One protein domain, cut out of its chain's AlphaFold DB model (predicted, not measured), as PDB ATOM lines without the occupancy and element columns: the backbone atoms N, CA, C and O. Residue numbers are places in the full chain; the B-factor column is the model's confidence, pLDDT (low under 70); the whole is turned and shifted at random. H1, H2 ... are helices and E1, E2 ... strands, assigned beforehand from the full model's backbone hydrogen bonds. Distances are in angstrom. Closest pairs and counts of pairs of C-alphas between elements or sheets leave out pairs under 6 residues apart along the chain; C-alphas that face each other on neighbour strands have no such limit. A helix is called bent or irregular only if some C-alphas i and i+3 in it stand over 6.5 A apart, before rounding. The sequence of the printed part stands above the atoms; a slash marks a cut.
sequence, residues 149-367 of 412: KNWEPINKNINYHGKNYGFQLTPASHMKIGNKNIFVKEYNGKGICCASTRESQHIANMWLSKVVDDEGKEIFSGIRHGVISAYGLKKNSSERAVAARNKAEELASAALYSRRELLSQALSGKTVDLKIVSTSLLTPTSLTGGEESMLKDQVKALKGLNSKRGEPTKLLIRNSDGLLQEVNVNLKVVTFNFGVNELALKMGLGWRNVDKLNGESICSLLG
ATOM      1  N   LYS A 149      54.321  -7.062  87.166       85.00
ATOM      2  CA  LYS A 149      53.727  -6.132  88.133       85.00
ATOM      3  C   LYS A 149      54.825  -5.217  88.692       85.00
ATOM      4  O   LYS A 149      55.867  -5.703  89.140       85.00
ATOM      5  N   ASN A 150      54.589  -3.906  88.672       89.06
ATOM      6  CA  ASN A 150      55.415  -2.954  89.412       89.06
ATOM      7  C   ASN A 150      55.185  -3.183  90.909       89.06
ATOM      8  O   ASN A 150      54.043  -3.328  91.352       89.06
ATOM      9  N   TRP A 151      56.267  -3.240  91.681       87.25
ATOM     10  CA  TRP A 151      56.206  -3.425  93.127       87.25
ATOM     11  C   TRP A 151      56.726  -2.160  93.793       87.25
ATOM     12  O   TRP A 151      57.930  -1.931  93.816       87.25
ATOM     13  N   GLU A 152      55.814  -1.354  94.328       91.81
ATOM     14  CA  GLU A 152      56.163  -0.123  95.036       91.81
ATOM     15  C   GLU A 152      56.633  -0.396  96.480       91.81
ATOM     16  O   GLU A 152      56.252  -1.410  97.082       91.81
ATOM     17  N   PRO A 153      57.431   0.509  97.080       94.06
ATOM     18  CA  PRO A 153      57.768   0.458  98.495       94.06
ATOM     19  C   PRO A 153      56.521   0.563  99.380       94.06
ATOM     20  O   PRO A 153      55.677   1.438  99.196       94.06
ATOM     21  N   ILE A 154      56.422  -0.304 100.388       92.62
ATOM     22  CA  ILE A 154      55.292  -0.319 101.325       92.62
ATOM     23  C   ILE A 154      55.739   0.313 102.639       92.62
ATOM     24  O   ILE A 154      56.523  -0.286 103.373       92.62
ATOM     25  N   ASN A 155      55.187   1.482 102.960       93.38
ATOM     26  CA  ASN A 155      55.365   2.141 104.253       93.38
ATOM     27  C   ASN A 155      54.095   1.966 105.104       93.38
ATOM     28  O   ASN A 155      52.987   2.148 104.594       93.38
ATOM     29  N   LYS A 156      54.230   1.605 106.386       91.19
ATOM     30  CA  LYS A 156      53.124   1.562 107.361       91.19
ATOM     31  C   LYS A 156      53.605   1.918 108.761       91.19
ATOM     32  O   LYS A 156      54.598   1.362 109.213       91.19
ATOM     33  N   ASN A 157      52.829   2.727 109.474       87.88
ATOM     34  CA  ASN A 157      53.041   2.982 110.897       87.88
ATOM     35  C   ASN A 157      52.122   2.075 111.729       87.88
ATOM     36  O   ASN A 157      50.997   1.789 111.313       87.88
ATOM     37  N   ILE A 158      52.596   1.612 112.885       88.44
ATOM     38  CA  ILE A 158      51.811   0.838 113.858       88.44
ATOM     39  C   ILE A 158      52.082   1.410 115.252       88.44
ATOM     40  O   ILE A 158      53.245   1.535 115.635       88.44
ATOM     41  N   ASN A 159      51.031   1.728 116.013       87.19
ATOM     42  CA  ASN A 159      51.167   2.035 117.437       87.19
ATOM     43  C   ASN A 159      51.150   0.736 118.260       87.19
ATOM     44  O   ASN A 159      50.328  -0.149 118.003       87.19
ATOM     45  N   TYR A 160      52.043   0.616 119.238       82.69
ATOM     46  CA  TYR A 160      52.108  -0.513 120.160       82.69
ATOM     47  C   TYR A 160      52.608  -0.033 121.527       82.69
ATOM     48  O   TYR A 160      53.693   0.534 121.632       82.69
ATOM     49  N   HIS A 161      51.793  -0.229 122.572       85.50
ATOM     50  CA  HIS A 161      52.016   0.318 123.923       85.50
ATOM     51  C   HIS A 161      52.379   1.818 123.941       85.50
ATOM     52  O   HIS A 161      53.291   2.241 124.646       85.50
ATOM     53  N   GLY A 162      51.679   2.632 123.143       86.12
ATOM     54  CA  GLY A 162      51.885   4.081 123.067       86.12
ATOM     55  C   GLY A 162      53.015   4.509 122.127       86.12
ATOM     56  O   GLY A 162      52.905   5.573 121.521       86.12
ATOM     57  N   LYS A 163      54.036   3.669 121.907       85.88
ATOM     58  CA  LYS A 163      55.104   3.927 120.930       85.88
ATOM     59  C   LYS A 163      54.624   3.732 119.495       85.88
ATOM     60  O   LYS A 163      53.847   2.822 119.205       85.88
ATOM     61  N   ASN A 164      55.122   4.566 118.587       88.94
ATOM     62  CA  ASN A 164      54.883   4.449 117.150       88.94
ATOM     63  C   ASN A 164      56.089   3.798 116.469       88.94
ATOM     64  O   ASN A 164      57.220   4.207 116.697       88.94
ATOM     65  N   TYR A 165      55.838   2.819 115.602       89.81
ATOM     66  CA  TYR A 165      56.872   2.119 114.842       89.81
ATOM     67  C   TYR A 165      56.623   2.267 113.342       89.81
ATOM     68  O   TYR A 165      55.545   1.912 112.850       89.81
ATOM     69  N   GLY A 166      57.618   2.777 112.617       88.69
ATOM     70  CA  GLY A 166      57.584   2.938 111.165       88.69
ATOM     71  C   GLY A 166      58.159   1.710 110.461       88.69
ATOM     72  O   GLY A 166      59.335   1.394 110.615       88.69
ATOM     73  N   PHE A 167      57.347   1.018 109.664       92.75
ATOM     74  CA  PHE A 167      57.752  -0.150 108.880       92.75
ATOM     75  C   PHE A 167      57.894   0.228 107.407       92.75
ATOM     76  O   PHE A 167      56.907   0.602 106.771       92.75
ATOM     77  N   GLN A 168      59.091   0.051 106.849       94.31
ATOM     78  CA  GLN A 168      59.374   0.222 105.423       94.31
ATOM     79  C   GLN A 168      59.743  -1.125 104.793       94.31
ATOM     80  O   GLN A 168      60.631  -1.827 105.276       94.31
ATOM     81  N   LEU A 169      59.092  -1.473 103.682       94.62
ATOM     82  CA  LEU A 169      59.457  -2.602 102.828       94.62
ATOM     83  C   LEU A 169      59.854  -2.072 101.447       94.62
ATOM     84  O   LEU A 169      59.000  -1.590 100.705       94.62
ATOM     85  N   THR A 170      61.128  -2.196 101.091       96.44
ATOM     86  CA  THR A 170      61.690  -1.746  99.811       96.44
ATOM     87  C   THR A 170      61.988  -2.962  98.923       96.44
ATOM     88  O   THR A 170      62.855  -3.768  99.276       96.44
ATOM     89  N   PRO A 171      61.298  -3.136  97.782       96.31
ATOM     90  CA  PRO A 171      61.578  -4.220  96.844       96.31
ATOM     91  C   PRO A 171      62.883  -3.961  96.081       96.31
ATOM     92  O   PRO A 171      63.353  -2.826  95.996       96.31
ATOM     93  N   ALA A 172      63.473  -5.012  95.505       96.50
ATOM     94  CA  ALA A 172      64.765  -4.929  94.816       96.50
ATOM     95  C   ALA A 172      64.822  -3.864  93.699       96.50
ATOM     96  O   ALA A 172      65.799  -3.123  93.607       96.50
ATOM     97  N   SER A 173      63.749  -3.676  92.924       95.44
ATOM     98  CA  SER A 173      63.635  -2.602  91.921       95.44
ATOM     99  C   SER A 173      63.787  -1.179  92.481       95.44
ATOM    100  O   SER A 173      64.159  -0.270  91.734       95.44
ATOM    101  N   HIS A 174      63.551  -0.979  93.782       96.62
ATOM    102  CA  HIS A 174      63.694   0.295  94.496       96.62
ATOM    103  C   HIS A 174      64.941   0.334  95.405       96.62
ATOM    104  O   HIS A 174      65.149   1.305  96.136       96.62
ATOM    105  N   MET A 175      65.829  -0.667  95.328       96.75
ATOM    106  CA  MET A 175      67.173  -0.588  95.912       96.75
ATOM    107  C   MET A 175      68.084   0.241  94.995       96.75
ATOM    108  O   MET A 175      68.833  -0.303  94.184       96.75
ATOM    109  N   LYS A 176      67.949   1.572  95.069       95.38
ATOM    110  CA  LYS A 176      68.517   2.536  94.114       95.38
ATOM    111  C   LYS A 176      69.593   3.458  94.688       95.38
ATOM    112  O   LYS A 176      69.527   3.883  95.844       95.38
ATOM    113  N   ILE A 177      70.545   3.817  93.829       93.31
ATOM    114  CA  ILE A 177      71.445   4.965  93.991       93.31
ATOM    115  C   ILE A 177      71.152   5.889  92.807       93.31
ATOM    116  O   ILE A 177      71.149   5.447  91.657       93.31
ATOM    117  N   GLY A 178      70.799   7.145  93.082       90.12
ATOM    118  CA  GLY A 178      70.141   7.983  92.079       90.12
ATOM    119  C   GLY A 178      68.877   7.300  91.529       90.12
ATOM    120  O   GLY A 178      68.092   6.710  92.275       90.12
ATOM    121  N   ASN A 179      68.700   7.333  90.208       89.75
ATOM    122  CA  ASN A 179      67.510   6.788  89.542       89.75
ATOM    123  C   ASN A 179      67.582   5.278  89.239       89.75
ATOM    124  O   ASN A 179      66.560   4.669  88.892       89.75
ATOM    125  N   LYS A 180      68.764   4.665  89.379       90.19
ATOM    126  CA  LYS A 180      69.077   3.299  88.937       90.19
ATOM    127  C   LYS A 180      69.193   2.329  90.112       90.19
ATOM    128  O   LYS A 180      69.627   2.705  91.196       90.19
ATOM    129  N   ASN A 181      68.785   1.073  89.910       93.75
ATOM    130  CA  ASN A 181      68.932   0.032  90.935       93.75
ATOM    131  C   ASN A 181      70.370  -0.514  90.953       93.75
ATOM    132  O   ASN A 181      71.014  -0.587  89.909       93.75
ATOM    133  N   ILE A 182      70.862  -0.897  92.133       96.69
ATOM    134  CA  ILE A 182      72.276  -1.240  92.389       96.69
ATOM    135  C   ILE A 182      72.818  -2.469  91.644       96.69
ATOM    136  O   ILE A 182      74.004  -2.772  91.759       96.69
ATOM    137  N   PHE A 183      71.975  -3.229  90.949       97.25
ATOM    138  CA  PHE A 183      72.302  -4.582  90.513       97.25
ATOM    139  C   PHE A 183      72.909  -4.638  89.101       97.25
ATOM    140  O   PHE A 183      72.682  -3.774  88.245       97.25
ATOM    141  N   VAL A 184      73.687  -5.698  88.848       96.25
ATOM    142  CA  VAL A 184      74.385  -5.958  87.572       96.25
ATOM    143  C   VAL A 184      73.411  -6.050  86.395       96.25
ATOM    144  O   VAL A 184      73.677  -5.508  85.320       96.25
ATOM    145  N   LYS A 185      72.254  -6.679  86.614       94.75
ATOM    146  CA  LYS A 185      71.077  -6.615  85.741       94.75
ATOM    147  C   LYS A 185      70.020  -5.755  86.420       94.75
ATOM    148  O   LYS A 185      69.901  -5.795  87.640       94.75
ATOM    149  N   GLU A 186      69.266  -4.978  85.651       91.88
ATOM    150  CA  GLU A 186      68.211  -4.138  86.212       91.88
ATOM    151  C   GLU A 186      66.872  -4.874  86.292       91.88
ATOM    152  O   GLU A 186      66.383  -5.400  85.296       91.88
ATOM    153  N   TYR A 187      66.219  -4.783  87.452       93.00
ATOM    154  CA  TYR A 187      64.838  -5.245  87.647       93.00
ATOM    155  C   TYR A 187      63.795  -4.459  86.821       93.00
ATOM    156  O   TYR A 187      62.640  -4.869  86.743       93.00
ATOM    157  N   ASN A 188      64.160  -3.316  86.221       88.94
ATOM    158  CA  ASN A 188      63.290  -2.495  85.361       88.94
ATOM    159  C   ASN A 188      61.921  -2.147  85.999       88.94
ATOM    160  O   ASN A 188      60.883  -2.250  85.351       88.94
ATOM    161  N   GLY A 189      61.918  -1.790  87.292       86.94
ATOM    162  CA  GLY A 189      60.713  -1.483  88.091       86.94
ATOM    163  C   GLY A 189      59.964  -2.707  88.648       86.94
ATOM    164  O   GLY A 189      59.231  -2.603  89.632       86.94
ATOM    165  N   LYS A 190      60.201  -3.885  88.074       91.44
ATOM    166  CA  LYS A 190      59.470  -5.128  88.344       91.44
ATOM    167  C   LYS A 190      60.069  -5.901  89.522       91.44
ATOM    168  O   LYS A 190      61.107  -5.547  90.071       91.44
ATOM    169  N   GLY A 191      59.420  -6.994  89.907       88.88
ATOM    170  CA  GLY A 191      59.951  -7.974  90.856       88.88
ATOM    171  C   GLY A 191      59.965  -9.367  90.236       88.88
ATOM    172  O   GLY A 191      59.343  -9.585  89.206       88.88
ATOM    173  N   ILE A 192      60.629 -10.331  90.874       92.00
ATOM    174  CA  ILE A 192      60.520 -11.752  90.506       92.00
ATOM    175  C   ILE A 192      59.703 -12.479  91.572       92.00
ATOM    176  O   ILE A 192      60.016 -12.396  92.760       92.00
ATOM    177  N   CYS A 193      58.677 -13.231  91.178       85.69
ATOM    178  CA  CYS A 193      57.886 -14.046  92.100       85.69
ATOM    179  C   CYS A 193      58.501 -15.437  92.343       85.69
ATOM    180  O   CYS A 193      59.281 -15.955  91.547       85.69
ATOM    181  N   CYS A 194      58.132 -16.082  93.454       82.19
ATOM    182  CA  CYS A 194      58.668 -17.394  93.843       82.19
ATOM    183  C   CYS A 194      58.264 -18.560  92.917       82.19
ATOM    184  O   CYS A 194      58.859 -19.630  93.003       82.19
ATOM    185  N   ALA A 195      57.299 -18.367  92.010       78.94
ATOM    186  CA  ALA A 195      56.933 -19.373  91.011       78.94
ATOM    187  C   ALA A 195      57.976 -19.516  89.878       78.94
ATOM    188  O   ALA A 195      57.977 -20.539  89.179       78.94
ATOM    189  N   SER A 196      58.879 -18.535  89.744       84.81
ATOM    190  CA  SER A 196      59.953 -18.419  88.746       84.81
ATOM    191  C   SER A 196      61.143 -19.346  89.037       84.81
ATOM    192  O   SER A 196      62.287 -18.913  89.159       84.81
ATOM    193  N   THR A 197      60.892 -20.650  89.166       88.19
ATOM    194  CA  THR A 197      61.884 -21.636  89.643       88.19
ATOM    195  C   THR A 197      63.108 -21.807  88.729       88.19
ATOM    196  O   THR A 197      64.110 -22.378  89.159       88.19
ATOM    197  N   ARG A 198      63.040 -21.318  87.483       93.81
ATOM    198  CA  ARG A 198      64.123 -21.331  86.481       93.81
ATOM    199  C   ARG A 198      64.875 -20.001  86.337       93.81
ATOM    200  O   ARG A 198      65.817 -19.948  85.559       93.81
ATOM    201  N   GLU A 199      64.479 -18.952  87.060       93.94
ATOM    202  CA  GLU A 199      65.147 -17.643  87.010       93.94
ATOM    203  C   GLU A 199      66.650 -17.781  87.318       93.94
ATOM    204  O   GLU A 199      67.004 -18.448  88.294       93.94
ATOM    205  N   SER A 200      67.523 -17.138  86.536       94.56
ATOM    206  CA  SER A 200      68.983 -17.326  86.586       94.56
ATOM    207  C   SER A 200      69.796 -16.065  86.902       94.56
ATOM    208  O   SER A 200      70.968 -16.174  87.262       94.56
ATOM    209  N   GLN A 201      69.196 -14.881  86.786       93.69
ATOM    210  CA  GLN A 201      69.815 -13.600  87.124       93.69
ATOM    211  C   GLN A 201      69.403 -13.184  88.539       93.69
ATOM    212  O   GLN A 201      70.254 -12.976  89.396       93.69
ATOM    213  N   HIS A 202      68.092 -13.142  88.785       96.19
ATOM    214  CA  HIS A 202      67.502 -12.419  89.913       96.19
ATOM    215  C   HIS A 202      66.970 -13.323  91.033       96.19
ATOM    216  O   HIS A 202      66.388 -14.393  90.813       96.19
ATOM    217  N   ILE A 203      67.087 -12.873  92.277       94.25
ATOM    218  CA  ILE A 203      66.430 -13.486  93.424       94.25
ATOM    219  C   ILE A 203      64.925 -13.222  93.350       94.25
ATOM    220  O   ILE A 203      64.452 -12.086  93.250       94.25
ATOM    221  N   ALA A 204      64.159 -14.303  93.489       91.50
ATOM    222  CA  ALA A 204      62.724 -14.229  93.691       91.50
ATOM    223  C   ALA A 204      62.388 -13.642  95.071       91.50
ATOM    224  O   ALA A 204      62.958 -14.048  96.082       91.50
ATOM    225  N   ASN A 205      61.392 -12.758  95.129       90.81
ATOM    226  CA  ASN A 205      60.813 -12.210  96.356       90.81
ATOM    227  C   ASN A 205      61.825 -11.487  97.275       90.81
ATOM    228  O   ASN A 205      61.695 -11.559  98.501       90.81
ATOM    229  N   MET A 206      62.826 -10.800  96.701       95.56
ATOM    230  CA  MET A 206      63.758  -9.971  97.473       95.56
ATOM    231  C   MET A 206      63.098  -8.661  97.940       95.56
ATOM    232  O   MET A 206      62.647  -7.858  97.123       95.56
ATOM    233  N   TRP A 207      63.097  -8.438  99.257       95.69
ATOM    234  CA  TRP A 207      62.645  -7.203  99.907       95.69
ATOM    235  C   TRP A 207      63.576  -6.838 101.066       95.69
ATOM    236  O   TRP A 207      63.776  -7.646 101.974       95.69
ATOM    237  N   LEU A 208      64.083  -5.606 101.082       97.00
ATOM    238  CA  LEU A 208      64.709  -5.008 102.260       97.00
ATOM    239  C   LEU A 208      63.597  -4.515 103.190       97.00
ATOM    240  O   LEU A 208      62.764  -3.710 102.791       97.00
ATOM    241  N   SER A 209      63.578  -5.013 104.421       95.25
ATOM    242  CA  SER A 209      62.634  -4.620 105.467       95.25
ATOM    243  C   SER A 209      63.376  -3.798 106.515       95.25
ATOM    244  O   SER A 209      64.379  -4.276 107.042       95.25
ATOM    245  N   LYS A 210      62.887  -2.599 106.830       92.88
ATOM    246  CA  LYS A 210      63.385  -1.743 107.915       92.88
ATOM    247  C   LYS A 210      62.265  -1.443 108.910       92.88
ATOM    248  O   LYS A 210      61.102  -1.320 108.516       92.88
ATOM    249  N   VAL A 211      62.627  -1.322 110.184       91.62
ATOM    250  CA  VAL A 211      61.761  -0.794 111.244       91.62
ATOM    251  C   VAL A 211      62.500   0.334 111.944       91.62
ATOM    252  O   VAL A 211      63.632   0.141 112.395       91.62
ATOM    253  N   VAL A 212      61.842   1.484 112.036       89.31
ATOM    254  CA  VAL A 212      62.257   2.609 112.873       89.31
ATOM    255  C   VAL A 212      61.331   2.749 114.075       89.31
ATOM    256  O   VAL A 212      60.155   2.376 114.008       89.31
ATOM    257  N   ASP A 213      61.876   3.254 115.172       88.12
ATOM    258  CA  ASP A 213      61.117   3.657 116.355       88.12
ATOM    259  C   ASP A 213      60.535   5.081 116.214       88.12
ATOM    260  O   ASP A 213      60.521   5.677 115.133       88.12
ATOM    261  N   ASP A 214      60.013   5.603 117.320       88.94
ATOM    262  CA  ASP A 214      59.398   6.918 117.458       88.94
ATOM    263  C   ASP A 214      60.400   8.087 117.386       88.94
ATOM    264  O   ASP A 214      59.994   9.211 117.096       88.94
ATOM    265  N   GLU A 215      61.699   7.821 117.548       88.38
ATOM    266  CA  GLU A 215      62.797   8.777 117.325       88.38
ATOM    267  C   GLU A 215      63.323   8.720 115.872       88.38
ATOM    268  O   GLU A 215      64.225   9.469 115.493       88.38
ATOM    269  N   GLY A 216      62.769   7.833 115.031       86.75
ATOM    270  CA  GLY A 216      63.214   7.604 113.653       86.75
ATOM    271  C   GLY A 216      64.480   6.745 113.538       86.75
ATOM    272  O   GLY A 216      65.030   6.594 112.445       86.75
ATOM    273  N   LYS A 217      64.943   6.159 114.644       87.44
ATOM    274  CA  LYS A 217      66.161   5.349 114.725       87.44
ATOM    275  C   LYS A 217      65.890   3.923 114.254       87.44
ATOM    276  O   LYS A 217      64.876   3.310 114.578       87.44
ATOM    277  N   GLU A 218      66.816   3.372 113.471       87.12
ATOM    278  CA  GLU A 218      66.708   2.016 112.923       87.12
ATOM    279  C   GLU A 218      66.912   0.955 114.013       87.12
ATOM    280  O   GLU A 218      68.034   0.702 114.450       87.12
ATOM    281  N   ILE A 219      65.819   0.304 114.419       86.44
ATOM    282  CA  ILE A 219      65.823  -0.795 115.397       86.44
ATOM    283  C   ILE A 219      65.867  -2.180 114.737       86.44
ATOM    284  O   ILE A 219      66.222  -3.167 115.379       86.44
ATOM    285  N   PHE A 220      65.529  -2.277 113.447       88.81
ATOM    286  CA  PHE A 220      65.682  -3.500 112.659       88.81
ATOM    287  C   PHE A 220      65.929  -3.192 111.182       88.81
ATOM    288  O   PHE A 220      65.267  -2.341 110.591       88.81
ATOM    289  N   SER A 221      66.808  -3.973 110.557       88.81
ATOM    290  CA  SER A 221      66.998  -4.014 109.108       88.81
ATOM    291  C   SER A 221      67.365  -5.432 108.682       88.81
ATOM    292  O   SER A 221      68.227  -6.068 109.288       88.81
ATOM    293  N   GLY A 222      66.690  -5.955 107.658       93.94
ATOM    294  CA  GLY A 222      66.881  -7.329 107.205       93.94
ATOM    295  C   GLY A 222      66.268  -7.599 105.836       93.94
ATOM    296  O   GLY A 222      65.268  -6.996 105.450       93.94
ATOM    297  N   ILE A 223      66.875  -8.514 105.081       96.81
ATOM    298  CA  ILE A 223      66.471  -8.823 103.704       96.81
ATOM    299  C   ILE A 223      65.719 -10.152 103.683       96.81
ATOM    300  O   ILE A 223      66.284 -11.203 103.984       96.81
ATOM    301  N   ARG A 224      64.446 -10.115 103.282       93.69
ATOM    302  CA  ARG A 224      63.693 -11.320 102.925       93.69
ATOM    303  C   ARG A 224      64.045 -11.704 101.494       93.69
ATOM    304  O   ARG A 224      64.079 -10.833 100.629       93.69
ATOM    305  N   HIS A 225      64.220 -12.995 101.234       94.12
ATOM    306  CA  HIS A 225      64.350 -13.535  99.884       94.12
ATOM    307  C   HIS A 225      63.693 -14.915  99.741       94.12
ATOM    308  O   HIS A 225      63.392 -15.587 100.727       94.12
ATOM    309  N   GLY A 226      63.453 -15.330  98.497       90.50
ATOM    310  CA  GLY A 226      63.157 -16.711  98.121       90.50
ATOM    311  C   GLY A 226      64.423 -17.565  97.968       90.50
ATOM    312  O   GLY A 226      65.542 -17.116  98.214       90.50
ATOM    313  N   VAL A 227      64.242 -18.816  97.547       91.19
ATOM    314  CA  VAL A 227      65.328 -19.798  97.380       91.19
ATOM    315  C   VAL A 227      66.359 -19.322  96.344       91.19
ATOM    316  O   VAL A 227      65.995 -18.942  95.233       91.19
ATOM    317  N   ILE A 228      67.649 -19.377  96.699       94.88
ATOM    318  CA  ILE A 228      68.761 -18.962  95.820       94.88
ATOM    319  C   ILE A 228      69.036 -19.996  94.714       94.88
ATOM    320  O   ILE A 228      69.410 -19.630  93.604       94.88
ATOM    321  N   SER A 229      68.802 -21.288  94.966       94.38
ATOM    322  CA  SER A 229      68.852 -22.319  93.921       94.38
ATOM    323  C   SER A 229      67.789 -22.072  92.843       94.38
ATOM    324  O   SER A 229      66.596 -22.014  93.144       94.38
ATOM    325  N   ALA A 230      68.195 -22.026  91.573       94.44
ATOM    326  CA  ALA A 230      67.287 -22.088  90.427       94.44
ATOM    327  C   ALA A 230      66.790 -23.535  90.226       94.44
ATOM    328  O   ALA A 230      67.209 -24.261  89.325       94.44
ATOM    329  N   TYR A 231      65.947 -24.012  91.143       91.31
ATOM    330  CA  TYR A 231      65.605 -25.429  91.290       91.31
ATOM    331  C   TYR A 231      64.666 -26.015  90.224       91.31
ATOM    332  O   TYR A 231      64.416 -27.217  90.242       91.31
ATOM    333  N   GLY A 232      64.178 -25.200  89.288       90.44
ATOM    334  CA  GLY A 232      63.549 -25.662  88.049       90.44
ATOM    335  C   GLY A 232      64.548 -26.005  86.935       90.44
ATOM    336  O   GLY A 232      64.137 -26.554  85.916       90.44
ATOM    337  N   LEU A 233      65.832 -25.668  87.096       94.19
ATOM    338  CA  LEU A 233      66.909 -26.081  86.193       94.19
ATOM    339  C   LEU A 233      67.414 -27.484  86.559       94.19
ATOM    340  O   LEU A 233      67.211 -27.965  87.678       94.19
ATOM    341  N   LYS A 234      68.096 -28.148  85.617       94.25
ATOM    342  CA  LYS A 234      68.609 -29.515  85.805       94.25
ATOM    343  C   LYS A 234      69.492 -29.591  87.061       94.25
ATOM    344  O   LYS A 234      70.471 -28.860  87.196       94.25
ATOM    345  N   LYS A 235      69.153 -30.501  87.982       92.56
ATOM    346  CA  LYS A 235      69.924 -30.757  89.210       92.56
ATOM    347  C   LYS A 235      71.400 -30.998  88.864       92.56
ATOM    348  O   LYS A 235      71.704 -31.750  87.941       92.56
ATOM    349  N   ASN A 236      72.293 -30.369  89.629       90.62
ATOM    350  CA  ASN A 236      73.751 -30.390  89.451       90.62
ATOM    351  C   ASN A 236      74.281 -29.793  88.120       90.62
ATOM    352  O   ASN A 236      75.449 -30.017  87.807       90.62
ATOM    353  N   SER A 237      73.493 -29.043  87.333       95.88
ATOM    354  CA  SER A 237      74.024 -28.367  86.135       95.88
ATOM    355  C   SER A 237      74.923 -27.171  86.478       95.88
ATOM    356  O   SER A 237      74.765 -26.523  87.518       95.88
ATOM    357  N   SER A 238      75.842 -26.842  85.566       96.94
ATOM    358  CA  SER A 238      76.642 -25.610  85.607       96.94
ATOM    359  C   SER A 238      75.752 -24.365  85.616       96.94
ATOM    360  O   SER A 238      75.933 -23.493  86.457       96.94
ATOM    361  N   GLU A 239      74.733 -24.331  84.754       97.56
ATOM    362  CA  GLU A 239      73.702 -23.287  84.683       97.56
ATOM    363  C   GLU A 239      73.046 -23.019  86.053       97.56
ATOM    364  O   GLU A 239      72.973 -21.874  86.495       97.56
ATOM    365  N   ARG A 240      72.640 -24.073  86.781       97.19
ATOM    366  CA  ARG A 240      72.031 -23.967  88.120       97.19
ATOM    367  C   ARG A 240      73.018 -23.453  89.170       97.19
ATOM    368  O   ARG A 240      72.621 -22.697  90.056       97.19
ATOM    369  N   ALA A 241      74.292 -23.833  89.067       97.19
ATOM    370  CA  ALA A 241      75.348 -23.356  89.959       97.19
ATOM    371  C   ALA A 241      75.706 -21.879  89.708       97.19
ATOM    372  O   ALA A 241      75.868 -21.126  90.668       97.19
ATOM    373  N   VAL A 242      75.770 -21.449  88.442       97.69
ATOM    374  CA  VAL A 242      75.955 -20.040  88.052       97.69
ATOM    375  C   VAL A 242      74.759 -19.206  88.509       97.69
ATOM    376  O   VAL A 242      74.946 -18.203  89.187       97.69
ATOM    377  N   ALA A 243      73.532 -19.669  88.256       97.88
ATOM    378  CA  ALA A 243      72.313 -19.012  88.725       97.88
ATOM    379  C   ALA A 243      72.281 -18.821  90.251       97.88
ATOM    380  O   ALA A 243      71.895 -17.758  90.735       97.88
ATOM    381  N   ALA A 244      72.716 -19.825  91.019       98.06
ATOM    382  CA  ALA A 244      72.833 -19.709  92.471       98.06
ATOM    383  C   ALA A 244      73.929 -18.712  92.895       98.06
ATOM    384  O   ALA A 244      73.744 -17.999  93.881       98.06
ATOM    385  N   ARG A 245      75.048 -18.620  92.157       97.94
ATOM    386  CA  ARG A 245      76.114 -17.641  92.429       97.94
ATOM    387  C   ARG A 245      75.668 -16.206  92.141       97.94
ATOM    388  O   ARG A 245      75.767 -15.391  93.051       97.94
ATOM    389  N   ASN A 246      75.126 -15.926  90.953       97.69
ATOM    390  CA  ASN A 246      74.626 -14.597  90.562       97.69
ATOM    391  C   ASN A 246      73.701 -14.019  91.646       97.69
ATOM    392  O   ASN A 246      73.833 -12.878  92.080       97.69
ATOM    393  N   LYS A 247      72.794 -14.865  92.141       98.00
ATOM    394  CA  LYS A 247      71.835 -14.541  93.197       98.00
ATOM    395  C   LYS A 247      72.490 -14.346  94.562       98.00
ATOM    396  O   LYS A 247      72.118 -13.433  95.289       98.00
ATOM    397  N   ALA A 248      73.473 -15.163  94.934       98.19
ATOM    398  CA  ALA A 248      74.234 -14.931  96.161       98.19
ATOM    399  C   ALA A 248      74.981 -13.580  96.124       98.19
ATOM    400  O   ALA A 248      75.019 -12.884  97.138       98.19
ATOM    401  N   GLU A 249      75.523 -13.190  94.965       98.12
ATOM    402  CA  GLU A 249      76.184 -11.892  94.763       98.12
ATOM    403  C   GLU A 249      75.165 -10.747  94.839       98.12
ATOM    404  O   GLU A 249      75.401  -9.760  95.528       98.12
ATOM    405  N   GLU A 250      73.980 -10.920  94.250       97.81
ATOM    406  CA  GLU A 250      72.859  -9.984  94.369       97.81
ATOM    407  C   GLU A 250      72.406  -9.786  95.831       97.81
ATOM    408  O   GLU A 250      72.193  -8.651  96.266       97.81
ATOM    409  N   LEU A 251      72.331 -10.857  96.634       98.25
ATOM    410  CA  LEU A 251      72.044 -10.754  98.071       98.25
ATOM    411  C   LEU A 251      73.155 -10.011  98.828       98.25
ATOM    412  O   LEU A 251      72.852  -9.224  99.725       98.25
ATOM    413  N   ALA A 252      74.425 -10.233  98.476       98.31
ATOM    414  CA  ALA A 252      75.549  -9.519  99.077       98.31
ATOM    415  C   ALA A 252      75.515  -8.017  98.735       98.31
ATOM    416  O   ALA A 252      75.688  -7.183  99.626       98.31
ATOM    417  N   SER A 253      75.189  -7.663  97.488       98.38
ATOM    418  CA  SER A 253      74.979  -6.278  97.051       98.38
ATOM    419  C   SER A 253      73.806  -5.610  97.778       98.38
ATOM    420  O   SER A 253      73.936  -4.483  98.259       98.38
ATOM    421  N   ALA A 254      72.681  -6.313  97.949       98.25
ATOM    422  CA  ALA A 254      71.544  -5.827  98.735       98.25
ATOM    423  C   ALA A 254      71.895  -5.649 100.228       98.25
ATOM    424  O   ALA A 254      71.473  -4.678 100.862       98.25
ATOM    425  N   ALA A 255      72.702  -6.552 100.796       98.19
ATOM    426  CA  ALA A 255      73.186  -6.455 102.172       98.19
ATOM    427  C   ALA A 255      74.118  -5.250 102.367       98.19
ATOM    428  O   ALA A 255      73.932  -4.504 103.330       98.19
ATOM    429  N   LEU A 256      75.043  -4.997 101.435       98.12
ATOM    430  CA  LEU A 256      75.868  -3.786 101.434       98.12
ATOM    431  C   LEU A 256      74.993  -2.523 101.353       98.12
ATOM    432  O   LEU A 256      75.149  -1.609 102.157       98.12
ATOM    433  N   TYR A 257      74.000  -2.508 100.461       97.38
ATOM    434  CA  TYR A 257      73.055  -1.398 100.304       97.38
ATOM    435  C   TYR A 257      72.222  -1.089 101.551       97.38
ATOM    436  O   TYR A 257      71.929   0.077 101.825       97.38
ATOM    437  N   SER A 258      71.885  -2.105 102.352       96.12
ATOM    438  CA  SER A 258      71.197  -1.895 103.631       96.12
ATOM    439  C   SER A 258      72.021  -1.056 104.627       96.12
ATOM    440  O   SER A 258      71.435  -0.388 105.484       96.12
ATOM    441  N   ARG A 259      73.358  -1.045 104.476       95.44
ATOM    442  CA  ARG A 259      74.357  -0.362 105.314       95.44
ATOM    443  C   ARG A 259      74.989   0.809 104.548       95.44
ATOM    444  O   ARG A 259      76.130   0.732 104.097       95.44
ATOM    445  N   ARG A 260      74.237   1.909 104.417       92.38
ATOM    446  CA  ARG A 260      74.576   3.090 103.591       92.38
ATOM    447  C   ARG A 260      76.011   3.609 103.760       92.38
ATOM    448  O   ARG A 260      76.654   3.907 102.761       92.38
ATOM    449  N   GLU A 261      76.520   3.671 104.987       95.12
ATOM    450  CA  GLU A 261      77.894   4.110 105.277       95.12
ATOM    451  C   GLU A 261      78.948   3.182 104.658       95.12
ATOM    452  O   GLU A 261      79.874   3.651 103.999       95.12
ATOM    453  N   LEU A 262      78.781   1.862 104.812       97.19
ATOM    454  CA  LEU A 262      79.679   0.860 104.230       97.19
ATOM    455  C   LEU A 262      79.598   0.881 102.702       97.19
ATOM    456  O   LEU A 262      80.627   0.821 102.040       97.19
ATOM    457  N   LEU A 263      78.397   1.032 102.135       97.50
ATOM    458  CA  LEU A 263      78.209   1.223 100.696       97.50
ATOM    459  C   LEU A 263      78.951   2.475 100.188       97.50
ATOM    460  O   LEU A 263      79.637   2.403  99.174       97.50
ATOM    461  N   SER A 264      78.852   3.603 100.896       96.81
ATOM    462  CA  SER A 264      79.543   4.842 100.520       96.81
ATOM    463  C   SER A 264      81.066   4.698 100.594       96.81
ATOM    464  O   SER A 264      81.766   5.165  99.700       96.81
ATOM    465  N   GLN A 265      81.587   4.030 101.628       98.19
ATOM    466  CA  GLN A 265      83.020   3.747 101.768       98.19
ATOM    467  C   GLN A 265      83.524   2.798 100.666       98.19
ATOM    468  O   GLN A 265      84.585   3.033 100.087       98.19
ATOM    469  N   ALA A 266      82.738   1.771 100.334       98.06
ATOM    470  CA  ALA A 266      83.030   0.818  99.268       98.06
ATOM    471  C   ALA A 266      83.085   1.498  97.887       98.06
ATOM    472  O   ALA A 266      84.020   1.273  97.121       98.06
ATOM    473  N   LEU A 267      82.129   2.390  97.597       97.00
ATOM    474  CA  LEU A 267      82.111   3.198  96.372       97.00
ATOM    475  C   LEU A 267      83.218   4.268  96.343       97.00
ATOM    476  O   LEU A 267      83.681   4.620  95.263       97.00
ATOM    477  N   SER A 268      83.734   4.717  97.495       96.81
ATOM    478  CA  SER A 268      84.972   5.515  97.564       96.81
ATOM    479  C   SER A 268      86.256   4.664  97.498       96.81
ATOM    480  O   SER A 268      87.311   5.109  97.942       96.81
ATOM    481  N   GLY A 269      86.173   3.415  97.024       97.00
ATOM    482  CA  GLY A 269      87.313   2.515  96.816       97.00
ATOM    483  C   GLY A 269      87.890   1.856  98.075       97.00
ATOM    484  O   GLY A 269      88.875   1.126  97.973       97.00
ATOM    485  N   LYS A 270      87.306   2.072  99.262       98.12
ATOM    486  CA  LYS A 270      87.785   1.452 100.509       98.12
ATOM    487  C   LYS A 270      87.293   0.010 100.605       98.12
ATOM    488  O   LYS A 270      86.120  -0.261 100.363       98.12
ATOM    489  N   THR A 271      88.153  -0.905 101.043       98.25
ATOM    490  CA  THR A 271      87.711  -2.252 101.430       98.25
ATOM    491  C   THR A 271      86.879  -2.175 102.710       98.25
ATOM    492  O   THR A 271      87.344  -1.610 103.700       98.25
ATOM    493  N   VAL A 272      85.673  -2.751 102.712       98.06
ATOM    494  CA  VAL A 272      84.756  -2.721 103.871       98.06
ATOM    495  C   VAL A 272      84.440  -4.112 104.421       98.06
ATOM    496  O   VAL A 272      84.287  -5.067 103.663       98.06
ATOM    497  N   ASP A 273      84.289  -4.231 105.741       96.75
ATOM    498  CA  ASP A 273      83.849  -5.468 106.398       96.75
ATOM    499  C   ASP A 273      82.324  -5.629 106.313       96.75
ATOM    500  O   ASP A 273      81.574  -4.805 106.840       96.75
ATOM    501  N   LEU A 274      81.848  -6.732 105.718       97.12
ATOM    502  CA  LEU A 274      80.420  -7.063 105.667       97.12
ATOM    503  C   LEU A 274      80.160  -8.463 106.224       97.12
ATOM    504  O   LEU A 274      80.640  -9.469 105.702       97.12
ATOM    505  N   LYS A 275      79.350  -8.527 107.283       96.25
ATOM    506  CA  LYS A 275      78.885  -9.770 107.909       96.25
ATOM    507  C   LYS A 275      77.421 -10.019 107.562       96.25
ATOM    508  O   LYS A 275      76.593  -9.129 107.742       96.25
ATOM    509  N   ILE A 276      77.103 -11.228 107.102       96.44
ATOM    510  CA  ILE A 276      75.743 -11.647 106.739       96.44
ATOM    511  C   ILE A 276      75.381 -12.929 107.495       96.44
ATOM    512  O   ILE A 276      76.119 -13.914 107.461       96.44
ATOM    513  N   VAL A 277      74.206 -12.933 108.124       95.06
ATOM    514  CA  VAL A 277      73.539 -14.142 108.624       95.06
ATOM    515  C   VAL A 277      72.394 -14.459 107.662       95.06
ATOM    516  O   VAL A 277      71.430 -13.702 107.586       95.06
ATOM    517  N   SER A 278      72.502 -15.548 106.899       95.00
ATOM    518  CA  SER A 278      71.446 -16.000 105.982       95.00
ATOM    519  C   SER A 278      70.710 -17.193 106.588       95.00
ATOM    520  O   SER A 278      71.314 -18.245 106.802       95.00
ATOM    521  N   THR A 279      69.413 -17.042 106.861       91.75
ATOM    522  CA  THR A 279      68.580 -18.092 107.468       91.75
ATOM    523  C   THR A 279      67.577 -18.635 106.456       91.75
ATOM    524  O   THR A 279      66.661 -17.939 106.027       91.75
ATOM    525  N   SER A 280      67.750 -19.901 106.086       88.62
ATOM    526  CA  SER A 280      66.855 -20.659 105.208       88.62
ATOM    527  C   SER A 280      65.740 -21.354 106.000       88.62
ATOM    528  O   SER A 280      65.946 -21.772 107.138       88.62
ATOM    529  N   LEU A 281      64.568 -21.525 105.379       84.75
ATOM    530  CA  LEU A 281      63.421 -22.248 105.954       84.75
ATOM    531  C   LEU A 281      63.125 -23.593 105.253       84.75
ATOM    532  O   LEU A 281      62.068 -24.193 105.447       84.75
ATOM    533  N   LEU A 282      64.058 -24.065 104.416       81.75
ATOM    534  CA  LEU A 282      63.930 -25.319 103.668       81.75
ATOM    535  C   LEU A 282      63.846 -26.540 104.597       81.75
ATOM    536  O   LEU A 282      64.476 -26.602 105.655       81.75
ATOM    537  N   THR A 283      63.118 -27.554 104.144       74.81
ATOM    538  CA  THR A 283      62.944 -28.868 104.767       74.81
ATOM    539  C   THR A 283      63.711 -29.924 103.952       74.81
ATOM    540  O   THR A 283      63.133 -30.596 103.095       74.81
ATOM    541  N   PRO A 284      65.031 -30.092 104.173       64.50
ATOM    542  CA  PRO A 284      65.889 -30.950 103.353       64.50
ATOM    543  C   PRO A 284      65.711 -32.443 103.682       64.50
ATOM    544  O   PRO A 284      66.605 -33.087 104.229       64.50
ATOM    545  N   THR A 285      64.549 -33.010 103.352       62.00
ATOM    546  CA  THR A 285      64.320 -34.460 103.430       62.00
ATOM    547  C   THR A 285      64.732 -35.159 102.133       62.00
ATOM    548  O   THR A 285      64.728 -34.569 101.053       62.00
ATOM    549  N   SER A 286      65.096 -36.437 102.243       51.03
ATOM    550  CA  SER A 286      65.393 -37.317 101.107       51.03
ATOM    551  C   SER A 286      64.140 -37.910 100.453       51.03
ATOM    552  O   SER A 286      64.213 -38.369  99.317       51.03
ATOM    553  N   LEU A 287      63.006 -37.907 101.162       45.97
ATOM    554  CA  LEU A 287      61.765 -38.579 100.764       45.97
ATOM    555  C   LEU A 287      60.872 -37.719  99.856       45.97
ATOM    556  O   LEU A 287      60.150 -38.271  99.030       45.97
ATOM    557  N   THR A 288      60.911 -36.386  99.971       46.47
ATOM    558  CA  THR A 288      60.067 -35.481  99.169       46.47
ATOM    559  C   THR A 288      60.778 -34.181  98.764       46.47
ATOM    560  O   THR A 288      61.659 -33.668  99.451       46.47
ATOM    561  N   GLY A 289      60.384 -33.624  97.613       53.16
ATOM    562  CA  GLY A 289      60.638 -32.226  97.220       53.16
ATOM    563  C   GLY A 289      62.044 -31.859  96.717       53.16
ATOM    564  O   GLY A 289      62.180 -30.912  95.947       53.16
ATOM    565  N   GLY A 290      63.100 -32.584  97.097       71.81
ATOM    566  CA  GLY A 290      64.467 -32.311  96.621       71.81
ATOM    567  C   GLY A 290      65.101 -31.021  97.169       71.81
ATOM    568  O   GLY A 290      66.159 -30.602  96.685       71.81
ATOM    569  N   GLU A 291      64.492 -30.422  98.199       80.44
ATOM    570  CA  GLU A 291      64.951 -29.214  98.901       80.44
ATOM    571  C   GLU A 291      66.363 -29.360  99.490       80.44
ATOM    572  O   GLU A 291      67.101 -28.383  99.584       80.44
ATOM    573  N   GLU A 292      66.803 -30.589  99.776       83.75
ATOM    574  CA  GLU A 292      68.186 -30.886 100.166       83.75
ATOM    575  C   GLU A 292      69.209 -30.425  99.110       83.75
ATOM    576  O   GLU A 292      70.277 -29.921  99.453       83.75
ATOM    577  N   SER A 293      68.861 -30.500  97.818       88.94
ATOM    578  CA  SER A 293      69.698 -29.947  96.742       88.94
ATOM    579  C   SER A 293      69.648 -28.420  96.683       88.94
ATOM    580  O   SER A 293      70.646 -27.795  96.347       88.94
ATOM    581  N   MET A 294      68.508 -27.817  97.031       90.50
ATOM    582  CA  MET A 294      68.338 -26.364  97.027       90.50
ATOM    583  C   MET A 294      69.161 -25.721  98.146       90.50
ATOM    584  O   MET A 294      69.842 -24.723  97.917       90.50
ATOM    585  N   LEU A 295      69.157 -26.345  99.329       90.75
ATOM    586  CA  LEU A 295      69.985 -25.948 100.462       90.75
ATOM    587  C   LEU A 295      71.478 -26.136 100.155       90.75
ATOM    588  O   LEU A 295      72.265 -25.241 100.446       90.75
ATOM    589  N   LYS A 296      71.873 -27.251  99.522       92.19
ATOM    590  CA  LYS A 296      73.266 -27.482  99.090       92.19
ATOM    591  C   LYS A 296      73.753 -26.413  98.110       92.19
ATOM    592  O   LYS A 296      74.829 -25.862  98.330       92.19
ATOM    593  N   ASP A 297      72.970 -26.082  97.083       95.00
ATOM    594  CA  ASP A 297      73.311 -25.011  96.136       95.00
ATOM    595  C   ASP A 297      73.431 -23.652  96.844       95.00
ATOM    596  O   ASP A 297      74.421 -22.948  96.658       95.00
ATOM    597  N   GLN A 298      72.448 -23.296  97.682       94.88
ATOM    598  CA  GLN A 298      72.403 -22.012  98.387       94.88
ATOM    599  C   GLN A 298      73.572 -21.857  99.371       94.88
ATOM    600  O   GLN A 298      74.237 -20.824  99.369       94.88
ATOM    601  N   VAL A 299      73.876 -22.885 100.169       95.25
ATOM    602  CA  VAL A 299      75.026 -22.878 101.088       95.25
ATOM    603  C   VAL A 299      76.345 -22.835 100.316       95.25
ATOM    604  O   VAL A 299      77.238 -22.086 100.707       95.25
ATOM    605  N   LYS A 300      76.475 -23.583  99.208       96.81
ATOM    606  CA  LYS A 300      77.678 -23.553  98.358       96.81
ATOM    607  C   LYS A 300      77.894 -22.173  97.738       96.81
ATOM    608  O   LYS A 300      79.021 -21.688  97.753       96.81
ATOM    609  N   ALA A 301      76.842 -21.547  97.212       97.69
ATOM    610  CA  ALA A 301      76.923 -20.217  96.620       97.69
ATOM    611  C   ALA A 301      77.302 -19.165  97.672       97.69
ATOM    612  O   ALA A 301      78.289 -18.462  97.489       97.69
ATOM    613  N   LEU A 302      76.592 -19.121  98.806       97.38
ATOM    614  CA  LEU A 302      76.827 -18.143  99.874       97.38
ATOM    615  C   LEU A 302      78.203 -18.298 100.539       97.38
ATOM    616  O   LEU A 302      78.949 -17.326 100.614       97.38
ATOM    617  N   LYS A 303      78.592 -19.514 100.961       96.12
ATOM    618  CA  LYS A 303      79.945 -19.751 101.505       96.12
ATOM    619  C   LYS A 303      81.035 -19.526 100.443       96.12
ATOM    620  O   LYS A 303      82.147 -19.151 100.795       96.12
ATOM    621  N   GLY A 304      80.714 -19.698  99.157       96.62
ATOM    622  CA  GLY A 304      81.581 -19.409  98.008       96.62
ATOM    623  C   GLY A 304      81.757 -17.920  97.665       96.62
ATOM    624  O   GLY A 304      82.429 -17.613  96.675       96.62
ATOM    625  N   LEU A 305      81.171 -17.013  98.455       97.00
ATOM    626  CA  LEU A 305      81.448 -15.571  98.435       97.00
ATOM    627  C   LEU A 305      82.256 -15.090  99.648       97.00
ATOM    628  O   LEU A 305      82.589 -13.907  99.717       97.00
ATOM    629  N   ASN A 306      82.578 -15.971 100.598       97.06
ATOM    630  CA  ASN A 306      83.403 -15.600 101.742       97.06
ATOM    631  C   ASN A 306      84.823 -15.255 101.276       97.06
ATOM    632  O   ASN A 306      85.468 -16.057 100.599       97.06
ATOM    633  N   SER A 307      85.303 -14.073 101.656       95.19
ATOM    634  CA  SER A 307      86.638 -13.587 101.296       95.19
ATOM    635  C   SER A 307      87.727 -14.504 101.850       95.19
ATOM    636  O   SER A 307      87.644 -14.943 103.004       95.19
ATOM    637  N   LYS A 308      88.767 -14.783 101.054       93.25
ATOM    638  CA  LYS A 308      89.937 -15.518 101.561       93.25
ATOM    639  C   LYS A 308      90.841 -14.566 102.349       93.25
ATOM    640  O   LYS A 308      90.709 -13.344 102.281       93.25
ATOM    641  N   ARG A 309      91.784 -15.114 103.120       87.38
ATOM    642  CA  ARG A 309      92.744 -14.306 103.889       87.38
ATOM    643  C   ARG A 309      93.595 -13.459 102.933       87.38
ATOM    644  O   ARG A 309      94.415 -14.012 102.213       87.38
ATOM    645  N   GLY A 310      93.412 -12.138 102.967       86.12
ATOM    646  CA  GLY A 310      94.108 -11.192 102.085       86.12
ATOM    647  C   GLY A 310      93.443 -10.963 100.721       86.12
ATOM    648  O   GLY A 310      93.930 -10.141  99.956       86.12
ATOM    649  N   GLU A 311      92.322 -11.629 100.425       94.88
ATOM    650  CA  GLU A 311      91.599 -11.507  99.154       94.88
ATOM    651  C   GLU A 311      90.143 -11.057  99.405       94.88
ATOM    652  O   GLU A 311      89.273 -11.905  99.643       94.88
ATOM    653  N   PRO A 312      89.850  -9.741  99.369       96.94
ATOM    654  CA  PRO A 312      88.484  -9.235  99.466       96.94
ATOM    655  C   PRO A 312      87.593  -9.768  98.340       96.94
ATOM    656  O   PRO A 312      88.019  -9.934  97.196       96.94
ATOM    657  N   THR A 313      86.320  -9.988  98.649       97.75
ATOM    658  CA  THR A 313      85.314 -10.355  97.654       97.75
ATOM    659  C   THR A 313      84.918  -9.113  96.866       97.75
ATOM    660  O   THR A 313      84.340  -8.172  97.411       97.75
ATOM    661  N   LYS A 314      85.216  -9.125  95.568       97.94
ATOM    662  CA  LYS A 314      84.772  -8.115  94.605       97.94
ATOM    663  C   LYS A 314      83.266  -8.254  94.363       97.94
ATOM    664  O   LYS A 314      82.802  -9.339  94.013       97.94
ATOM    665  N   LEU A 315      82.514  -7.167  94.530       98.12
ATOM    666  CA  LEU A 315      81.106  -7.063  94.132       98.12
ATOM    667  C   LEU A 315      80.958  -5.987  93.055       98.12
ATOM    668  O   LEU A 315      81.599  -4.942  93.133       98.12
ATOM    669  N   LEU A 316      80.087  -6.222  92.073       98.00
ATOM    670  CA  LEU A 316      79.711  -5.216  91.078       98.00
ATOM    671  C   LEU A 316      78.441  -4.494  91.543       98.00
ATOM    672  O   LEU A 316      77.372  -5.102  91.643       98.00
ATOM    673  N   ILE A 317      78.573  -3.200  91.821       97.88
ATOM    674  CA  ILE A 317      77.509  -2.314  92.300       97.88
ATOM    675  C   ILE A 317      77.275  -1.221  91.263       97.88
ATOM    676  O   ILE A 317      78.219  -0.626  90.750       97.88
ATOM    677  N   ARG A 318      76.011  -0.919  90.966       96.31
ATOM    678  CA  ARG A 318      75.659   0.223  90.123       96.31
ATOM    679  C   ARG A 318      75.678   1.520  90.929       96.31
ATOM    680  O   ARG A 318      74.999   1.603  91.951       96.31
ATOM    681  N   ASN A 319      76.449   2.505  90.472       93.81
ATOM    682  CA  ASN A 319      76.600   3.807  91.122       93.81
ATOM    683  C   ASN A 319      75.452   4.784  90.761       93.81
ATOM    684  O   ASN A 319      74.491   4.412  90.083       93.81
ATOM    685  N   SER A 320      75.555   6.039  91.217       92.62
ATOM    686  CA  SER A 320      74.609   7.137  90.933       92.62
ATOM    687  C   SER A 320      74.348   7.375  89.449       92.62
ATOM    688  O   SER A 320      73.226   7.698  89.059       92.62
ATOM    689  N   ASP A 321      75.381   7.183  88.638       92.06
ATOM    690  CA  ASP A 321      75.437   7.548  87.224       92.06
ATOM    691  C   ASP A 321      74.939   6.387  86.341       92.06
ATOM    692  O   ASP A 321      74.873   6.485  85.117       92.06
ATOM    693  N   GLY A 322      74.575   5.259  86.964       91.75
ATOM    694  CA  GLY A 322      74.138   4.038  86.293       91.75
ATOM    695  C   GLY A 322      75.276   3.117  85.842       91.75
ATOM    696  O   GLY A 322      74.990   2.049  85.289       91.75
ATOM    697  N   LEU A 323      76.535   3.480  86.101       94.94
ATOM    698  CA  LEU A 323      77.721   2.694  85.759       94.94
ATOM    699  C   LEU A 323      77.942   1.559  86.767       94.94
ATOM    700  O   LEU A 323      77.619   1.694  87.946       94.94
ATOM    701  N   LEU A 324      78.487   0.429  86.308       97.38
ATOM    702  CA  LEU A 324      78.891  -0.668  87.192       97.38
ATOM    703  C   LEU A 324      80.312  -0.428  87.700       97.38
ATOM    704  O   LEU A 324      81.259  -0.403  86.919       97.38
ATOM    705  N   GLN A 325      80.435  -0.297  89.015       97.50
ATOM    706  CA  GLN A 325      81.687  -0.143  89.733       97.50
ATOM    707  C   GLN A 325      81.996  -1.428  90.508       97.50
ATOM    708  O   GLN A 325      81.124  -2.004  91.161       97.50
ATOM    709  N   GLU A 326      83.247  -1.875  90.449       98.44
ATOM    710  CA  GLU A 326      83.740  -2.943  91.314       98.44
ATOM    711  C   GLU A 326      84.102  -2.371  92.690       98.44
ATOM    712  O   GLU A 326      84.795  -1.356  92.784       98.44
ATOM    713  N   VAL A 327      83.635  -3.015  93.761       98.38
ATOM    714  CA  VAL A 327      83.949  -2.637  95.145       98.38
ATOM    715  C   VAL A 327      84.491  -3.828  95.932       98.38
ATOM    716  O   VAL A 327      84.043  -4.963  95.760       98.38
ATOM    717  N   ASN A 328      85.455  -3.566  96.817       98.31
ATOM    718  CA  ASN A 328      86.120  -4.588  97.622       98.31
ATOM    719  C   ASN A 328      85.410  -4.772  98.969       98.31
ATOM    720  O   ASN A 328      85.275  -3.830  99.749       98.31
ATOM    721  N   VAL A 329      84.983  -5.998  99.271       98.44
ATOM    722  CA  VAL A 329      84.262  -6.317 100.509       98.44
ATOM    723  C   VAL A 329      84.910  -7.512 101.198       98.44
ATOM    724  O   VAL A 329      84.961  -8.600 100.634       98.44
ATOM    725  N   ASN A 330      85.347  -7.342 102.445       98.00
ATOM    726  CA  ASN A 330      85.712  -8.437 103.347       98.00
ATOM    727  C   ASN A 330      84.423  -9.142 103.807       98.00
ATOM    728  O   ASN A 330      83.900  -8.912 104.903       98.00
ATOM    729  N   LEU A 331      83.867  -9.960 102.920       98.06
ATOM    730  CA  LEU A 331      82.568 -10.591 103.069       98.06
ATOM    731  C   LEU A 331      82.678 -11.872 103.900       98.06
ATOM    732  O   LEU A 331      83.450 -12.780 103.585       98.06
ATOM    733  N   LYS A 332      81.866 -11.961 104.956       97.12
ATOM    734  CA  LYS A 332      81.725 -13.151 105.802       97.12
ATOM    735  C   LYS A 332      80.245 -13.513 105.930       97.12
ATOM    736  O   LYS A 332      79.471 -12.786 106.549       97.12
ATOM    737  N   VAL A 333      79.852 -14.650 105.364       96.50
ATOM    738  CA  VAL A 333      78.488 -15.191 105.391       96.50
ATOM    739  C   VAL A 333      78.441 -16.463 106.234       96.50
ATOM    740  O   VAL A 333      79.188 -17.415 105.986       96.50
ATOM    741  N   VAL A 334      77.526 -16.490 107.204       95.25
ATOM    742  CA  VAL A 334      77.117 -17.696 107.941       95.25
ATOM    743  C   VAL A 334      75.696 -18.081 107.538       95.25
ATOM    744  O   VAL A 334      74.874 -17.225 107.207       95.25
ATOM    745  N   THR A 335      75.411 -19.381 107.519       94.44
ATOM    746  CA  THR A 335      74.233 -19.934 106.839       94.44
ATOM    747  C   THR A 335      73.478 -20.882 107.758       94.44
ATOM    748  O   THR A 335      73.937 -21.996 107.996       94.44
ATOM    749  N   PHE A 336      72.313 -20.462 108.234       91.50
ATOM    750  CA  PHE A 336      71.415 -21.265 109.060       91.50
ATOM    751  C   PHE A 336      70.299 -21.895 108.222       91.50
ATOM    752  O   PHE A 336      69.926 -21.380 107.165       91.50
ATOM    753  N   ASN A 337      69.711 -22.983 108.715       88.38
ATOM    754  CA  ASN A 337      68.480 -23.550 108.174       88.38
ATOM    755  C   ASN A 337      67.552 -24.063 109.291       88.38
ATOM    756  O   ASN A 337      68.018 -24.689 110.240       88.38
ATOM    757  N   PHE A 338      66.240 -23.870 109.152       82.06
ATOM    758  CA  PHE A 338      65.225 -24.429 110.054       82.06
ATOM    759  C   PHE A 338      64.017 -24.911 109.240       82.06
ATOM    760  O   PHE A 338      63.339 -24.103 108.618       82.06
ATOM    761  N   GLY A 339      63.757 -26.222 109.202       70.19
ATOM    762  CA  GLY A 339      62.662 -26.770 108.393       70.19
ATOM    763  C   GLY A 339      61.299 -26.483 109.018       70.19
ATOM    764  O   GLY A 339      61.024 -26.964 110.112       70.19
ATOM    765  N   VAL A 340      60.451 -25.719 108.320       64.62
ATOM    766  CA  VAL A 340      59.146 -25.254 108.843       64.62
ATOM    767  C   VAL A 340      57.952 -26.152 108.495       64.62
ATOM    768  O   VAL A 340      56.842 -25.895 108.951       64.62
ATOM    769  N   ASN A 341      58.143 -27.196 107.682       60.47
ATOM    770  CA  ASN A 341      57.044 -28.084 107.294       60.47
ATOM    771  C   ASN A 341      56.671 -29.038 108.440       60.47
ATOM    772  O   ASN A 341      57.536 -29.519 109.171       60.47
ATOM    773  N   GLU A 342      55.396 -29.418 108.525       50.69
ATOM    774  CA  GLU A 342      54.869 -30.344 109.540       50.69
ATOM    775  C   GLU A 342      55.653 -31.671 109.625       50.69
ATOM    776  O   GLU A 342      55.897 -32.183 110.714       50.69
ATOM    777  N   LEU A 343      56.142 -32.187 108.490       49.34
ATOM    778  CA  LEU A 343      57.006 -33.373 108.429       49.34
ATOM    779  C   LEU A 343      58.397 -33.157 109.059       49.34
ATOM    780  O   LEU A 343      58.956 -34.096 109.623       49.34
ATOM    781  N   ALA A 344      58.958 -31.945 109.001       51.69
ATOM    782  CA  ALA A 344      60.218 -31.623 109.678       51.69
ATOM    783  C   ALA A 344      60.027 -31.561 111.198       51.69
ATOM    784  O   ALA A 344      60.862 -32.083 111.940       51.69
ATOM    785  N   LEU A 345      58.923 -30.948 111.636       54.22
ATOM    786  CA  LEU A 345      58.584 -30.748 113.044       54.22
ATOM    787  C   LEU A 345      58.155 -32.057 113.727       54.22
ATOM    788  O   LEU A 345      58.622 -32.348 114.821       54.22
ATOM    789  N   LYS A 346      57.329 -32.887 113.072       53.25
ATOM    790  CA  LYS A 346      56.791 -34.129 113.661       53.25
ATOM    791  C   LYS A 346      57.668 -35.370 113.467       53.25
ATOM    792  O   LYS A 346      57.709 -36.205 114.364       53.25
ATOM    793  N   MET A 347      58.365 -35.518 112.331       52.94
ATOM    794  CA  MET A 347      59.070 -36.773 111.986       52.94
ATOM    795  C   MET A 347      60.599 -36.710 112.117       52.94
ATOM    796  O   MET A 347      61.267 -37.722 111.917       52.94
ATOM    797  N   GLY A 348      61.194 -35.551 112.421       55.62
ATOM    798  CA  GLY A 348      62.641 -35.445 112.675       55.62
ATOM    799  C   GLY A 348      63.556 -35.731 111.468       55.62
ATOM    800  O   GLY A 348      64.775 -35.830 111.626       55.62
ATOM    801  N   LEU A 349      63.006 -35.808 110.254       56.03
ATOM    802  CA  LEU A 349      63.745 -36.102 109.023       56.03
ATOM    803  C   LEU A 349      64.559 -34.893 108.522       56.03
ATOM    804  O   LEU A 349      64.180 -33.742 108.711       56.03
ATOM    805  N   GLY A 350      65.698 -35.154 107.868       57.72
ATOM    806  CA  GLY A 350      66.583 -34.127 107.284       57.72
ATOM    807  C   GLY A 350      67.491 -33.377 108.274       57.72
ATOM    808  O   GLY A 350      68.511 -32.812 107.874       57.72
ATOM    809  N   TRP A 351      67.186 -33.411 109.576       64.38
ATOM    810  CA  TRP A 351      67.848 -32.552 110.562       64.38
ATOM    811  C   TRP A 351      69.356 -32.768 110.740       64.38
ATOM    812  O   TRP A 351      70.031 -31.796 111.041       64.38
ATOM    813  N   ARG A 352      69.935 -33.959 110.520       69.19
ATOM    814  CA  ARG A 352      71.380 -34.186 110.780       69.19
ATOM    815  C   ARG A 352      72.300 -33.249 109.978       69.19
ATOM    816  O   ARG A 352      73.299 -32.770 110.509       69.19
ATOM    817  N   ASN A 353      71.948 -32.958 108.724       71.50
ATOM    818  CA  ASN A 353      72.708 -32.028 107.879       71.50
ATOM    819  C   ASN A 353      72.472 -30.564 108.294       71.50
ATOM    820  O   ASN A 353      73.391 -29.751 108.243       71.50
ATOM    821  N   VAL A 354      71.256 -30.250 108.752       80.00
ATOM    822  CA  VAL A 354      70.858 -28.928 109.260       80.00
ATOM    823  C   VAL A 354      71.528 -28.613 110.600       80.00
ATOM    824  O   VAL A 354      72.073 -27.531 110.768       80.00
ATOM    825  N   ASP A 355      71.552 -29.567 111.529       82.06
ATOM    826  CA  ASP A 355      72.172 -29.432 112.847       82.06
ATOM    827  C   ASP A 355      73.684 -29.191 112.721       82.06
ATOM    828  O   ASP A 355      74.219 -28.324 113.409       82.06
ATOM    829  N   LYS A 356      74.371 -29.885 111.795       85.06
ATOM    830  CA  LYS A 356      75.787 -29.617 111.488       85.06
ATOM    831  C   LYS A 356      75.986 -28.207 110.916       85.06
ATOM    832  O   LYS A 356      76.840 -27.471 111.402       85.06
ATOM    833  N   LEU A 357      75.197 -27.831 109.908       88.75
ATOM    834  CA  LEU A 357      75.273 -26.524 109.244       88.75
ATOM    835  C   LEU A 357      75.031 -25.357 110.222       88.75
ATOM    836  O   LEU A 357      75.746 -24.350 110.199       88.75
ATOM    837  N   ASN A 358      74.044 -25.517 111.103       89.81
ATOM    838  CA  ASN A 358      73.744 -24.572 112.169       89.81
ATOM    839  C   ASN A 358      74.875 -24.557 113.205       89.81
ATOM    840  O   ASN A 358      75.297 -23.476 113.591       89.81
ATOM    841  N   GLY A 359      75.421 -25.714 113.599       89.00
ATOM    842  CA  GLY A 359      76.568 -25.825 114.510       89.00
ATOM    843  C   GLY A 359      77.788 -25.022 114.047       89.00
ATOM    844  O   GLY A 359      78.265 -24.163 114.783       89.00
ATOM    845  N   GLU A 360      78.228 -25.216 112.799       91.25
ATOM    846  CA  GLU A 360      79.311 -24.431 112.173       91.25
ATOM    847  C   GLU A 360      79.031 -22.913 112.204       91.25
ATOM    848  O   GLU A 360      79.923 -22.089 112.435       91.25
ATOM    849  N   SER A 361      77.770 -22.533 111.986       93.50
ATOM    850  CA  SER A 361      77.333 -21.134 111.975       93.50
ATOM    851  C   SER A 361      77.218 -20.537 113.386       93.50
ATOM    852  O   SER A 361      77.475 -19.349 113.560       93.50
ATOM    853  N   ILE A 362      76.916 -21.348 114.407       93.00
ATOM    854  CA  ILE A 362      76.912 -20.955 115.826       93.00
ATOM    855  C   ILE A 362      78.338 -20.746 116.328       93.00
ATOM    856  O   ILE A 362      78.586 -19.731 116.971       93.00
ATOM    857  N   CYS A 363      79.282 -21.631 115.988       92.94
ATOM    858  CA  CYS A 363      80.705 -21.420 116.271       92.94
ATOM    859  C   CYS A 363      81.185 -20.060 115.739       92.94
ATOM    860  O   CYS A 363      81.827 -19.295 116.451       92.94
ATOM    861  N   SER A 364      80.789 -19.719 114.510       94.19
ATOM    862  CA  SER A 364      81.144 -18.447 113.868       94.19
ATOM    863  C   SER A 364      80.461 -17.225 114.510       94.19
ATOM    864  O   SER A 364      81.084 -16.177 114.685       94.19
ATOM    865  N   LEU A 365      79.173 -17.341 114.855       95.06
ATOM    866  CA  LEU A 365      78.354 -16.235 115.364       95.06
ATOM    867  C   LEU A 365      78.561 -15.972 116.864       95.06
ATOM    868  O   LEU A 365      78.641 -14.815 117.267       95.06
ATOM    869  N   LEU A 366      78.633 -17.035 117.672       94.62
ATOM    870  CA  LEU A 366      78.610 -17.010 119.141       94.62
ATOM    871  C   LEU A 366      79.857 -17.640 119.792       94.62
ATOM    872  O   LEU A 366      79.989 -17.556 121.008       94.62
ATOM    873  N   GLY A 367      80.773 -18.248 119.028       93.94
ATOM    874  CA  GLY A 367      82.008 -18.877 119.524       93.94
ATOM    875  C   GLY A 367      81.897 -20.386 119.797       93.94
ATOM    876  O   GLY A 367      80.861 -20.887 120.233       93.94
TER     877      GLY A 367
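What this domain is: This is residues 149 to 367 of the 412 residues of the protein "Inositol phosphate phosphatase ipgD" of Shigella dysenteriae 1617 (UniProt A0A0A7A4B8). One long helix, H1, joins two sheets: the small sheet E5 E7 E6 curls round it, and its last part lies over E4, an edge strand of the larger sheet E1 E2 E3 E4. H2 and H3 also pack on the small sheet, H5 runs along its long bent strand E7, and H4 lies far out at one end. The printed part has 219 residues with seven named strands and five named helices, in the order E1 E2 E3 E4 H1 H2 E5 H3 E6 E7 H4 H5; the class is mixed, helices and strands. The larger sheet is antiparallel and the small one mixed. The whole is compact, with a radius of gyration of the C-alphas of 18.1 A and spans of 48 by 47 by 42 A.

How they stand to each other: The larger sheet, strongly twisted, holds E1, residues 154 to 160, E2, residues 163 to 171, E3, residues 207 to 212, and E4, residues 218 to 224; it is a meander, each strand the antiparallel neighbour of the one before. Within hydrogen-bond range are N 156 and O 167, 2.9 A, N 168 and O 210, 3.0 A, and N 209 and O 222, 2.8 A. H1, residues 238 to 258, is on this sheet at a height of 9.6 A, over E4; their closest C-alphas are Ser 258 and Ser 221, 7.2 A. The second sheet runs E5, residues 272 to 280, E7, residues 324 to 337, and E6, residues 313 to 318, and curls round H1. E7 bends by 80 degrees at residue 328; it is antiparallel to E6, with N 327 and O 315 at 2.9 A, and parallel to E5, with N 276 and O 332 at 2.9 A. The sheet has three layers, helices on both faces: H1 and H2, residues 260 to 267, on one, H5, residues 351 to 366, on the other. The closest C-alphas of H5 and E7 are Asn 358 and Phe 336, 5.1 A. H1, with residues 241 to 248 alone, touches H3, residues 291 to 303, at C-alphas Arg 245 and Ala 301, 5.0 A. H4, residues 342 to 347, is on neither sheet. Every O i to N i+4 pair is within hydrogen-bond range in H1, H2, H3, H4 and H5.

Where its parts are: E1 begins at C-alpha 154, (55.292, -0.319, 101.325). From first to last C-alpha, E7 measures 32.7 A, H1 30.3 A, E2 26.2 A, E5 25.4 A and H5 20.8 A. H5 ends at C-alpha 366, (78.610, -17.010, 119.141).

The domain as a whole: The C-alphas farthest apart, Gly 162 and Ser 237, are 53.9 A apart. The printed part has no cut. The links E2 to E3 and E4 to H1 are long, with 35 and 13 residues. Residues 284 to 289 and 340 to 352 have pLDDT under 70.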